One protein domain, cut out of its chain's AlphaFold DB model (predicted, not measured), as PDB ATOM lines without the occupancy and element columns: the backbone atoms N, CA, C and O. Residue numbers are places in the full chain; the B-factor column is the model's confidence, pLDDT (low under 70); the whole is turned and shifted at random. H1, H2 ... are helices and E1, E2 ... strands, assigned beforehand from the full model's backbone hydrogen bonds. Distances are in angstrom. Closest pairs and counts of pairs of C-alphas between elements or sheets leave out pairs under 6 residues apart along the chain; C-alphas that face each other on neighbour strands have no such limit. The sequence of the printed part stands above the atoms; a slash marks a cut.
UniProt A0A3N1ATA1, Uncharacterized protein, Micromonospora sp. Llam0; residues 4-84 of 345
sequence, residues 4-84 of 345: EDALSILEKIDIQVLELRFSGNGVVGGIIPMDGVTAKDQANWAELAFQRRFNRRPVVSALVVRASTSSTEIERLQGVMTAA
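What this domain is: This is residues 4 to 84 of the 345 residues of an uncharacterized protein of Micromonospora sp. Llam0 (UniProt A0A3N1ATA1). Picture a small, twisted three-stranded sheet with three helices laid over one of its faces and no named helix on the other. The short helix H1 sits over the inner strand E1, between the longer H2, over the edge strand E2, and H3, over the other edge strand E3. The printed part has 81 residues, with three named helices and three named strands in the order H1, E1, E2, H2, E3, H3; the sheet runs E2, E1, E3, antiparallel throughout, and the class is mixed, helices and strands. The whole is compact, with a radius of gyration of the C-alphas of 12.7 A and spans of 38 by 27 by 23 A.

Where its parts are: Find C-alpha 4 at (40.347, 24.453, -41.131); from there H1 runs through residues 4 to 10, 9.8 A from first to last C-alpha. After a short link, go to C-alpha 17 at (48.274, 20.123, -52.387), where E1 begins; it holds residues 17 to 24 and is 20.5 A long. Two residues on, E2 takes residues 27 to 32 over 16.8 A. Next look at residues 39 to 54, which are H2, the longest helix by residues, 22.0 A from first to last C-alpha. E3 follows at residues 60 to 65, 14.2 A long. Last comes H3, residues 71 to 83, 18.5 A long, which ends with C-alpha 83 at (34.774, 11.589, -44.637).

How they stand to each other: Start at the sheet, which is strongly twisted, but only just: its C-alphas lie up to 4.2 A off the best plane. E1 and E2 form a hairpin, antiparallel at 166 degrees; look for N 20 and O 31, 2.8 A apart, and N 22 and O 29, 2.8 A apart, both within hydrogen-bond range. On the other side of E1 you will find E3, antiparallel to it at 154 degrees, with N 21 and O 62 within hydrogen-bond range at 2.9 A. H1 is on the sheet at a height of 9.7 A and lies over E1; it runs slantwise to the strands, only just, at 30.3 degrees to E1 on the local plane. H2 is on the same face, over E2, at a height of 10.3 A; it too runs only just slantwise, at 30.4 degrees to E2 on the local plane. The closest C-alphas of E2 and H2 are those of Ile 31 and Ala 46, 7.2 A apart. E2, H2 and E3 make a split strand-helix-strand unit, two strands that run the same way with E1 between them in the sheet, and its crossover is right-handed. H3 is also on that face, at a height of 10.1 A over E3, and runs along the strands at 14 degrees to E3 on the local plane. H1 touches H2, which touches it with residues 39 to 44 alone; the closest C-alphas of the two are those of Glu 4 and Ala 43, 4.9 A apart. These two helices run opposite ways at a steep tilt of 46 degrees. H1 and H3 are close but not clearly touching, with the closest C-alphas, of Ala 6 and Met 81, 7.7 A apart. H2 and H3 are apart. In H1, H2 and H3 every O i to N i+4 pair is within hydrogen-bond range.

The domain as a whole: The two C-alphas farthest apart are those of Arg 52 and Thr 72, at 38.2 A, while the first and last printed C-alphas, of Glu 4 and Ala 84, are 11.4 A apart. The printed part has no cut and no long link. The mean pLDDT of the printed part is 85.0; look to residues 82 to 84 for the three printed residues under 70.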
ATOM      1  N   GLU A   4      39.454  24.932 -42.204       91.00
ATOM      2  CA  GLU A   4      40.347  24.453 -41.131       91.00
ATOM      3  C   GLU A   4      40.435  22.924 -41.097       91.00
ATOM      4  O   GLU A   4      41.528  22.372 -40.963       91.00
ATOM      5  N   ASP A   5      39.300  22.239 -41.271       88.44
ATOM      6  CA  ASP A   5      39.249  20.776 -41.322       88.44
ATOM      7  C   ASP A   5      40.093  20.243 -42.484       88.44
ATOM      8  O   ASP A   5      40.894  19.328 -42.289       88.44
ATOM      9  N   ALA A   6      39.939  20.838 -43.673       88.62
ATOM     10  CA  ALA A   6      40.686  20.454 -44.865       88.62
ATOM     11  C   ALA A   6      42.187  20.643 -44.656       88.62
ATOM     12  O   ALA A   6      42.954  19.706 -44.841       88.62
ATOM     13  N   LEU A   7      42.608  21.815 -44.187       89.25
ATOM     14  CA  LEU A   7      44.019  22.105 -43.943       89.25
ATOM     15  C   LEU A   7      44.615  21.201 -42.851       89.25
ATOM     16  O   LEU A   7      45.687  20.638 -43.040       89.25
ATOM     17  N   SER A   8      43.889  20.960 -41.756       89.12
ATOM     18  CA  SER A   8      44.328  20.069 -40.665       89.12
ATOM     19  C   SER A   8      44.457  18.607 -41.102       89.12
ATOM     20  O   SER A   8      45.177  17.809 -40.494       89.12
ATOM     21  N   ILE A   9      43.682  18.213 -42.111       85.44
ATOM     22  CA  ILE A   9      43.791  16.921 -42.780       85.44
ATOM     23  C   ILE A   9      45.064  16.880 -43.626       85.44
ATOM     24  O   ILE A   9      45.803  15.898 -43.548       85.44
ATOM     25  N   LEU A  10      45.325  17.933 -44.402       84.19
ATOM     26  CA  LEU A  10      46.491  18.022 -45.276       84.19
ATOM     27  C   LEU A  10      47.795  18.045 -44.479       84.19
ATOM     28  O   LEU A  10      48.711  17.322 -44.833       84.19
ATOM     29  N   GLU A  11      47.844  18.713 -43.325       84.75
ATOM     30  CA  GLU A  11      49.002  18.666 -42.412       84.75
ATOM     31  C   GLU A  11      49.362  17.238 -41.942       84.75
ATOM     32  O   GLU A  11      50.491  16.969 -41.533       84.75
ATOM     33  N   LYS A  12      48.408  16.296 -41.976       83.88
ATOM     34  CA  LYS A  12      48.613  14.888 -41.580       83.88
ATOM     35  C   LYS A  12      48.944  13.981 -42.760       83.88
ATOM     36  O   LYS A  12      49.222  12.793 -42.570       83.88
ATOM     37  N   ILE A  13      48.826  14.494 -43.976       80.00
ATOM     38  CA  ILE A  13      48.962  13.739 -45.209       80.00
ATOM     39  C   ILE A  13      50.176  14.292 -45.942       80.00
ATOM     40  O   ILE A  13      50.184  15.433 -46.367       80.00
ATOM     41  N   ASP A  14      51.188  13.450 -46.127       81.19
ATOM     42  CA  ASP A  14      52.399  13.789 -46.881       81.19
ATOM     43  C   ASP A  14      52.126  13.776 -48.399       81.19
ATOM     44  O   ASP A  14      52.679  12.974 -49.144       81.19
ATOM     45  N   ILE A  15      51.154  14.578 -48.841       80.31
ATOM     46  CA  ILE A  15      50.813  14.793 -50.247       80.31
ATOM     47  C   ILE A  15      50.733  16.296 -50.461       80.31
ATOM     48  O   ILE A  15      49.956  16.988 -49.805       80.31
ATOM     49  N   GLN A  16      51.512  16.787 -51.419       81.00
ATOM     50  CA  GLN A  16      51.512  18.196 -51.769       81.00
ATOM     51  C   GLN A  16      50.205  18.583 -52.466       81.00
ATOM     52  O   GLN A  16      49.905  18.117 -53.569       81.00
ATOM     53  N   VAL A  17      49.450  19.465 -51.818       83.62
ATOM     54  CA  VAL A  17      48.274  20.123 -52.387       83.62
ATOM     55  C   VAL A  17      48.685  21.515 -52.832       83.62
ATOM     56  O   VAL A  17      49.233  22.278 -52.045       83.62
ATOM     57  N   LEU A  18      48.433  21.812 -54.102       84.38
ATOM     58  CA  LEU A  18      48.709  23.111 -54.704       84.38
ATOM     59  C   LEU A  18      47.644  24.134 -54.304       84.38
ATOM     60  O   LEU A  18      47.951  25.298 -54.102       84.38
ATOM     61  N   GLU A  19      46.390  23.699 -54.164       89.31
ATOM     62  CA  GLU A  19      45.281  24.599 -53.859       89.31
ATOM     63  C   GLU A  19      44.106  23.858 -53.209       89.31
ATOM     64  O   GLU A  19      43.763  22.739 -53.600       89.31
ATOM     65  N   LEU A  20      43.429  24.496 -52.255       92.06
ATOM     66  CA  LEU A  20      42.082  24.108 -51.834       92.06
ATOM     67  C   LEU A  20      41.102  25.008 -52.572       92.06
ATOM     68  O   LEU A  20      41.034  26.206 -52.301       92.06
ATOM     69  N   ARG A  21      40.309  24.418 -53.462       92.25
ATOM     70  CA  ARG A  21      39.273  25.129 -54.208       92.25
ATOM     71  C   ARG A  21      38.013  25.255 -53.371       92.25
ATOM     72  O   ARG A  21      37.568  24.305 -52.718       92.25
ATOM     73  N   PHE A  22      37.422  26.437 -53.435       92.94
ATOM     74  CA  PHE A  22      36.157  26.776 -52.816       92.94
ATOM     75  C   PHE A  22      35.087  26.931 -53.889       92.94
ATOM     76  O   PHE A  22      35.292  27.657 -54.860       92.94
ATOM     77  N   SER A  23      33.924  26.317 -53.697       86.94
ATOM     78  CA  SER A  23      32.749  26.611 -54.517       86.94
ATOM     79  C   SER A  23      31.448  26.442 -53.736       86.94
ATOM     80  O   SER A  23      31.384  25.775 -52.698       86.94
ATOM     81  N   GLY A  24      30.402  27.109 -54.225       79.12
ATOM     82  CA  GLY A  24      29.071  27.129 -53.622       79.12
ATOM     83  C   GLY A  24      28.714  28.468 -52.971       79.12
ATOM     84  O   GLY A  24      29.510  29.393 -52.871       79.12
ATOM     85  N   ASN A  25      27.456  28.604 -52.542       73.19
ATOM     86  CA  ASN A  25      26.925  29.813 -51.887       73.19
ATOM     87  C   ASN A  25      27.065  31.130 -52.694       73.19
ATOM     88  O   ASN A  25      26.963  32.220 -52.115       73.19
ATOM     89  N   GLY A  26      27.234  31.033 -54.018       79.81
ATOM     90  CA  GLY A  26      27.371  32.171 -54.935       79.81
ATOM     91  C   GLY A  26      28.778  32.767 -55.012       79.81
ATOM     92  O   GLY A  26      28.916  33.895 -55.475       79.81
ATOM     93  N   VAL A  27      29.794  32.048 -54.528       87.81
ATOM     94  CA  VAL A  27      31.204  32.450 -54.589       87.81
ATOM     95  C   VAL A  27      32.074  31.262 -54.984       87.81
ATOM     96  O   VAL A  27      31.747  30.110 -54.688       87.81
ATOM     97  N   VAL A  28      33.189  31.547 -55.639       93.50
ATOM     98  CA  VAL A  28      34.219  30.572 -56.006       93.50
ATOM     99  C   VAL A  28      35.570  31.154 -55.622       93.50
ATOM    100  O   VAL A  28      35.712  32.371 -55.533       93.50
ATOM    101  N   GLY A  29      36.560  30.316 -55.367       95.12
ATOM    102  CA  GLY A  29      37.929  30.768 -55.170       95.12
ATOM    103  C   GLY A  29      38.820  29.645 -54.701       95.12
ATOM    104  O   GLY A  29      38.519  28.474 -54.931       95.12
ATOM    105  N   GLY A  30      39.872  30.000 -53.986       94.31
ATOM    106  CA  GLY A  30      40.727  29.015 -53.361       94.31
ATOM    107  C   GLY A  30      41.831  29.638 -52.537       94.31
ATOM    108  O   GLY A  30      42.048  30.849 -52.562       94.31
ATOM    109  N   ILE A  31      42.501  28.783 -51.780       93.12
ATOM    110  CA  ILE A  31      43.704  29.118 -51.025       93.12
ATOM    111  C   ILE A  31      44.830  28.199 -51.482       93.12
ATOM    112  O   ILE A  31      44.633  26.988 -51.588       93.12
ATOM    113  N   ILE A  32      45.993  28.783 -51.738       90.25
ATOM    114  CA  ILE A  32      47.244  28.073 -51.996       90.25
ATOM    115  C   ILE A  32      47.894  27.850 -50.623       90.25
ATOM    116  O   ILE A  32      48.269  28.840 -49.985       90.25
ATOM    117  N   PRO A  33      47.942  26.603 -50.107       85.06
ATOM    118  CA  PRO A  33      48.441  26.329 -48.765       85.06
ATOM    119  C   PRO A  33      49.892  26.730 -48.590       85.06
ATOM    120  O   PRO A  33      50.713  26.553 -49.485       85.06
ATOM    121  N   MET A  34      50.201  27.204 -47.391       79.50
ATOM    122  CA  MET A  34      51.525  27.720 -47.069       79.50
ATOM    123  C   MET A  34      52.208  26.844 -46.032       79.50
ATOM    124  O   MET A  34      51.618  26.499 -45.002       79.50
ATOM    125  N   ASP A  35      53.476  26.539 -46.287       77.00
ATOM    126  CA  ASP A  35      54.321  25.832 -45.337       77.00
ATOM    127  C   ASP A  35      54.603  26.712 -44.111       77.00
ATOM    128  O   ASP A  35      54.851  27.914 -44.203       77.00
ATOM    129  N   GLY A  36      54.571  26.108 -42.922       79.69
ATOM    130  CA  GLY A  36      54.900  26.794 -41.667       79.69
ATOM    131  C   GLY A  36      53.800  27.695 -41.088       79.69
ATOM    132  O   GLY A  36      53.980  28.212 -39.985       79.69
ATOM    133  N   VAL A  37      52.653  27.842 -41.760       83.62
ATOM    134  CA  VAL A  37      51.476  28.559 -41.238       83.62
ATOM    135  C   VAL A  37      50.431  27.553 -40.780       83.62
ATOM    136  O   VAL A  37      50.094  26.630 -41.516       83.62
ATOM    137  N   THR A  38      49.888  27.728 -39.573       87.94
ATOM    138  CA  THR A  38      48.930  26.758 -39.027       87.94
ATOM    139  C   THR A  38      47.649  26.698 -39.862       87.94
ATOM    140  O   THR A  38      47.158  27.730 -40.333       87.94
ATOM    141  N   ALA A  39      47.054  25.507 -39.984       89.44
ATOM    142  CA  ALA A  39      45.749  25.311 -40.618       89.44
ATOM    143  C   ALA A  39      44.677  26.288 -40.106       89.44
ATOM    144  O   ALA A  39      43.870  26.803 -40.881       89.44
ATOM    145  N   LYS A  40      44.694  26.586 -38.802       90.06
ATOM    146  CA  LYS A  40      43.773  27.532 -38.171       90.06
ATOM    147  C   LYS A  40      43.969  28.963 -38.670       90.06
ATOM    148  O   LYS A  40      42.987  29.651 -38.934       90.06
ATOM    149  N   ASP A  41      45.208  29.431 -38.785       86.75
ATOM    150  CA  ASP A  41      45.487  30.804 -39.221       86.75
ATOM    151  C   ASP A  41      45.127  30.999 -40.697       86.75
ATOM    152  O   ASP A  41      44.464  31.978 -41.045       86.75
ATOM    153  N   GLN A  42      45.466  30.023 -41.543       89.62
ATOM    154  CA  GLN A  42      45.089  30.010 -42.960       89.62
ATOM    155  C   GLN A  42      43.562  29.946 -43.147       89.62
ATOM    156  O   GLN A  42      43.001  30.662 -43.977       89.62
ATOM    157  N   ALA A  43      42.859  29.149 -42.335       91.12
ATOM    158  CA  ALA A  43      41.401  29.093 -42.363       91.12
ATOM    159  C   ALA A  43      40.750  30.405 -41.908       91.12
ATOM    160  O   ALA A  43      39.837  30.889 -42.574       91.12
ATOM    161  N   ASN A  44      41.237  31.013 -40.821       89.06
ATOM    162  CA  ASN A  44      40.742  32.311 -40.354       89.06
ATOM    163  C   ASN A  44      40.925  33.390 -41.421       89.06
ATOM    164  O   ASN A  44      40.009  34.177 -41.661       89.06
ATOM    165  N   TRP A  45      42.085  33.410 -42.079       88.00
ATOM    166  CA  TRP A  45      42.332  34.309 -43.199       88.00
ATOM    167  C   TRP A  45      41.309  34.100 -44.318       88.00
ATOM    168  O   TRP A  45      40.642  35.055 -44.724       88.00
ATOM    169  N   ALA A  46      41.110  32.851 -44.752       91.25
ATOM    170  CA  ALA A  46      40.171  32.550 -45.822       91.25
ATOM    171  C   ALA A  46      38.728  32.931 -45.485       91.25
ATOM    172  O   ALA A  46      38.023  33.528 -46.303       91.25
ATOM    173  N   GLU A  47      38.291  32.630 -44.263       90.44
ATOM    174  CA  GLU A  47      36.966  33.004 -43.788       90.44
ATOM    175  C   GLU A  47      36.783  34.522 -43.745       90.44
ATOM    176  O   GLU A  47      35.769  35.013 -44.237       90.44
ATOM    177  N   LEU A  48      37.746  35.277 -43.209       87.88
ATOM    178  CA  LEU A  48      37.640  36.735 -43.102       87.88
ATOM    179  C   LEU A  48      37.646  37.418 -44.477       87.88
ATOM    180  O   LEU A  48      36.829  38.316 -44.709       87.88
ATOM    181  N   ALA A  49      38.490  36.963 -45.407       89.81
ATOM    182  CA  ALA A  49      38.562  37.510 -46.761       89.81
ATOM    183  C   ALA A  49      37.224  37.362 -47.514       89.81
ATOM    184  O   ALA A  49      36.697  38.343 -48.056       89.81
ATOM    185  N   PHE A  50      36.632  36.163 -47.491       91.56
ATOM    186  CA  PHE A  50      35.336  35.878 -48.120       91.56
ATOM    187  C   PHE A  50      34.165  36.533 -47.378       91.56
ATOM    188  O   PHE A  50      33.236  37.056 -48.003       91.56
ATOM    189  N   GLN A  51      34.207  36.561 -46.045       87.50
ATOM    190  CA  GLN A  51      33.160  37.171 -45.229       87.50
ATOM    191  C   GLN A  51      33.080  38.678 -45.475       87.50
ATOM    192  O   GLN A  51      31.988  39.233 -45.549       87.50
ATOM    193  N   ARG A  52      34.214  39.352 -45.654       84.19
ATOM    194  CA  ARG A  52      34.238  40.787 -45.944       84.19
ATOM    195  C   ARG A  52      33.736  41.101 -47.352       84.19
ATOM    196  O   ARG A  52      32.903  41.990 -47.513       84.19
ATOM    197  N   ARG A  53      34.258  40.407 -48.365       88.38
ATOM    198  CA  ARG A  53      33.975  40.729 -49.774       88.38
ATOM    199  C   ARG A  53      32.598  40.269 -50.219       88.38
ATOM    200  O   ARG A  53      31.934  40.957 -50.989       88.38
ATOM    201  N   PHE A  54      32.152  39.132 -49.697       88.00
ATOM    202  CA  PHE A  54      30.937  38.480 -50.168       88.00
ATOM    203  C   PHE A  54      29.904  38.225 -49.070       88.00
ATOM    204  O   PHE A  54      28.792  37.803 -49.383       88.00
ATOM    205  N   ASN A  55      30.232  38.467 -47.793       87.38
ATOM    206  CA  ASN A  55      29.387  38.066 -46.663       87.38
ATOM    207  C   ASN A  55      29.061  36.563 -46.732       87.38
ATOM    208  O   ASN A  55      27.898  36.142 -46.672       87.38
ATOM    209  N   ARG A  56      30.108  35.762 -46.972       87.25
ATOM    210  CA  ARG A  56      30.065  34.307 -47.132       87.25
ATOM    211  C   ARG A  56      31.235  33.642 -46.436       87.25
ATOM    212  O   ARG A  56      32.313  34.211 -46.344       87.25
ATOM    213  N   ARG A  57      31.026  32.387 -46.044       88.19
ATOM    214  CA  ARG A  57      32.112  31.485 -45.665       88.19
ATOM    215  C   ARG A  57      32.483  30.601 -46.855       88.19
ATOM    216  O   ARG A  57      31.562  30.081 -47.497       88.19
ATOM    217  N   PRO A  58      33.781  30.426 -47.141       89.88
ATOM    218  CA  PRO A  58      34.232  29.509 -48.172       89.88
ATOM    219  C   PRO A  58      33.949  28.065 -47.748       89.88
ATOM    220  O   PRO A  58      34.006  27.714 -46.568       89.88
ATOM    221  N   VAL A  59      33.625  27.222 -48.725       88.56
ATOM    222  CA  VAL A  59      33.424  25.785 -48.526       88.56
ATOM    223  C   VAL A  59      34.352  25.059 -49.476       88.56
ATOM    224  O   VAL A  59      34.265  25.262 -50.682       88.56
ATOM    225  N   VAL A  60      35.210  24.198 -48.933       90.31
ATOM    226  CA  VAL A  60      36.125  23.396 -49.748       90.31
ATOM    227  C   VAL A  60      35.319  22.399 -50.570       90.31
ATOM    228  O   VAL A  60      34.570  21.590 -49.999       90.31
ATOM    229  N   SER A  61      35.483  22.478 -51.889       87.94
ATOM    230  CA  SER A  61      34.814  21.639 -52.884       87.94
ATOM    231  C   SER A  61      35.782  20.738 -53.648       87.94
ATOM    232  O   SER A  61      35.393  19.634 -54.026       87.94
ATOM    233  N   ALA A  62      37.044  21.147 -53.811       87.31
ATOM    234  CA  ALA A  62      38.071  20.331 -54.450       87.31
ATOM    235  C   ALA A  62      39.475  20.603 -53.887       87.31
ATOM    236  O   ALA A  62      39.723  21.616 -53.233       87.31
ATOM    237  N   LEU A  63      40.388  19.669 -54.156       88.50
ATOM    238  CA  LEU A  63      41.821  19.792 -53.902       88.50
ATOM    239  C   LEU A  63      42.541  19.742 -55.249       88.50
ATOM    240  O   LEU A  63      42.281  18.835 -56.042       88.50
ATOM    241  N   VAL A  64      43.439  20.689 -55.493       85.88
ATOM    242  CA  VAL A  64      44.310  20.710 -56.669       85.88
ATOM    243  C   VAL A  64      45.655  20.122 -56.272       85.88
ATOM    244  O   VAL A  64      46.246  20.512 -55.267       85.88
ATOM    245  N   VAL A  65      46.137  19.160 -57.050       84.75
ATOM    246  CA  VAL A  65      47.406  18.458 -56.819       84.75
ATOM    247  C   VAL A  65      48.244  18.479 -58.088       84.75
ATOM    248  O   VAL A  65      47.738  18.761 -59.173       84.75
ATOM    249  N   ARG A  66      49.533  18.161 -57.962       79.12
ATOM    250  CA  ARG A  66      50.433  18.078 -59.116       79.12
ATOM    251  C   ARG A  66      49.998  16.969 -60.072       79.12
ATOM    252  O   ARG A  66      49.557  15.904 -59.650       79.12
ATOM    253  N   ALA A  67      50.256  17.162 -61.364       73.19
ATOM    254  CA  ALA A  67      50.046  16.121 -62.373       73.19
ATOM    255  C   ALA A  67      50.851  14.832 -62.095       73.19
ATOM    256  O   ALA A  67      50.479  13.753 -62.546       73.19
ATOM    257  N   SER A  68      51.950  14.934 -61.339       78.69
ATOM    258  CA  SER A  68      52.782  13.800 -60.929       78.69
ATOM    259  C   SER A  68      52.234  13.007 -59.735       78.69
ATOM    260  O   SER A  68      52.830  11.992 -59.379       78.69
ATOM    261  N   THR A  69      51.159  13.462 -59.083       80.81
ATOM    262  CA  THR A  69      50.557  12.766 -57.938       80.81
ATOM    263  C   THR A  69      49.970  11.425 -58.385       80.81
ATOM    264  O   THR A  69      49.233  11.344 -59.368       80.81
ATOM    265  N   SER A  70      50.308  10.347 -57.679       87.44
ATOM    266  CA  SER A  70      49.904   8.991 -58.060       87.44
ATOM    267  C   SER A  70      48.404   8.752 -57.860       87.44
ATOM    268  O   SER A  70      47.764   9.352 -56.998       87.44
ATOM    269  N   SER A  71      47.830   7.802 -58.606       86.50
ATOM    270  CA  SER A  71      46.417   7.422 -58.450       86.50
ATOM    271  C   SER A  71      46.081   6.978 -57.022       86.50
ATOM    272  O   SER A  71      45.032   7.337 -56.502       86.50
ATOM    273  N   THR A  72      46.993   6.266 -56.355       87.94
ATOM    274  CA  THR A  72      46.832   5.831 -54.958       87.94
ATOM    275  C   THR A  72      46.767   7.015 -53.988       87.94
ATOM    276  O   THR A  72      45.995   7.001 -53.030       87.94
ATOM    277  N   GLU A  73      47.572   8.053 -54.221       86.88
ATOM    278  CA  GLU A  73      47.540   9.293 -53.438       86.88
ATOM    279  C   GLU A  73      46.244  10.071 -53.684       86.88
ATOM    280  O   GLU A  73      45.621  10.530 -52.727       86.88
ATOM    281  N   ILE A  74      45.791  10.144 -54.939       84.69
ATOM    282  CA  ILE A  74      44.506  10.755 -55.306       84.69
ATOM    283  C   ILE A  74      43.344  10.027 -54.615       84.69
ATOM    284  O   ILE A  74      42.511  10.674 -53.981       84.69
ATOM    285  N   GLU A  75      43.300   8.696 -54.668       85.62
ATOM    286  CA  GLU A  75      42.272   7.887 -53.996       85.62
ATOM    287  C   GLU A  75      42.283   8.104 -52.477       85.62
ATOM    288  O   GLU A  75      41.229   8.255 -51.849       85.62
ATOM    289  N   ARG A  76      43.477   8.182 -51.875       83.81
ATOM    290  CA  ARG A  76      43.634   8.500 -50.452       83.81
ATOM    291  C   ARG A  76      43.070   9.886 -50.127       83.81
ATOM    292  O   ARG A  76      42.341  10.006 -49.144       83.81
ATOM    293  N   LEU A  77      43.358  10.911 -50.930       83.50
ATOM    294  CA  LEU A  77      42.806  12.259 -50.743       83.50
ATOM    295  C   LEU A  77      41.278  12.279 -50.885       83.50
ATOM    296  O   LEU A  77      40.588  12.862 -50.049       83.50
ATOM    297  N   GLN A  78      40.734  11.592 -51.891       83.31
ATOM    298  CA  GLN A  78      39.288  11.479 -52.106       83.31
ATOM    299  C   GLN A  78      38.577  10.808 -50.922       83.31
ATOM    300  O   GLN A  78      37.518  11.271 -50.485       83.31
ATOM    301  N   GLY A  79      39.170   9.747 -50.365       78.50
ATOM    302  CA  GLY A  79      38.651   9.063 -49.178       78.50
ATOM    303  C   GLY A  79      38.590   9.967 -47.947       78.50
ATOM    304  O   GLY A  79      37.668   9.868 -47.140       78.50
ATOM    305  N   VAL A  80      39.535  10.899 -47.817       75.06
ATOM    306  CA  VAL A  80      39.543  11.847 -46.700       75.06
ATOM    307  C   VAL A  80      38.566  13.007 -46.931       75.06
ATOM    308  O   VAL A  80      37.862  13.405 -46.003       75.06
ATOM    309  N   MET A  81      38.436  13.487 -48.171       73.62
ATOM    310  CA  MET A  81      37.464  14.525 -48.539       73.62
ATOM    311  C   MET A  81      36.009  14.087 -48.331       73.62
ATOM    312  O   MET A  81      35.183  14.883 -47.889       73.62
ATOM    313  N   THR A  82      35.697  12.817 -48.601       68.44
ATOM    314  CA  THR A  82      34.352  12.241 -48.414       68.44
ATOM    315  C   THR A  82      33.998  11.954 -46.952       68.44
ATOM    316  O   THR A  82      32.815  11.882 -46.619       68.44
ATOM    317  N   ALA A  83      34.990  11.821 -46.066       58.09
ATOM    318  CA  ALA A  83      34.774  11.589 -44.637       58.09
ATOM    319  C   ALA A  83      34.376  12.860 -43.861       58.09
ATOM    320  O   ALA A  83      33.826  12.757 -42.761       58.09
ATOM    321  N   ALA A  84      34.614  14.055 -44.410       55.19
ATOM    322  CA  ALA A  84      34.142  15.288 -43.795       55.19
ATOM    323  C   ALA A  84      32.711  15.626 -44.220       55.19
ATOM    324  O   ALA A  84      32.347  15.564 -45.392       55.19
TER     325      ALA A  84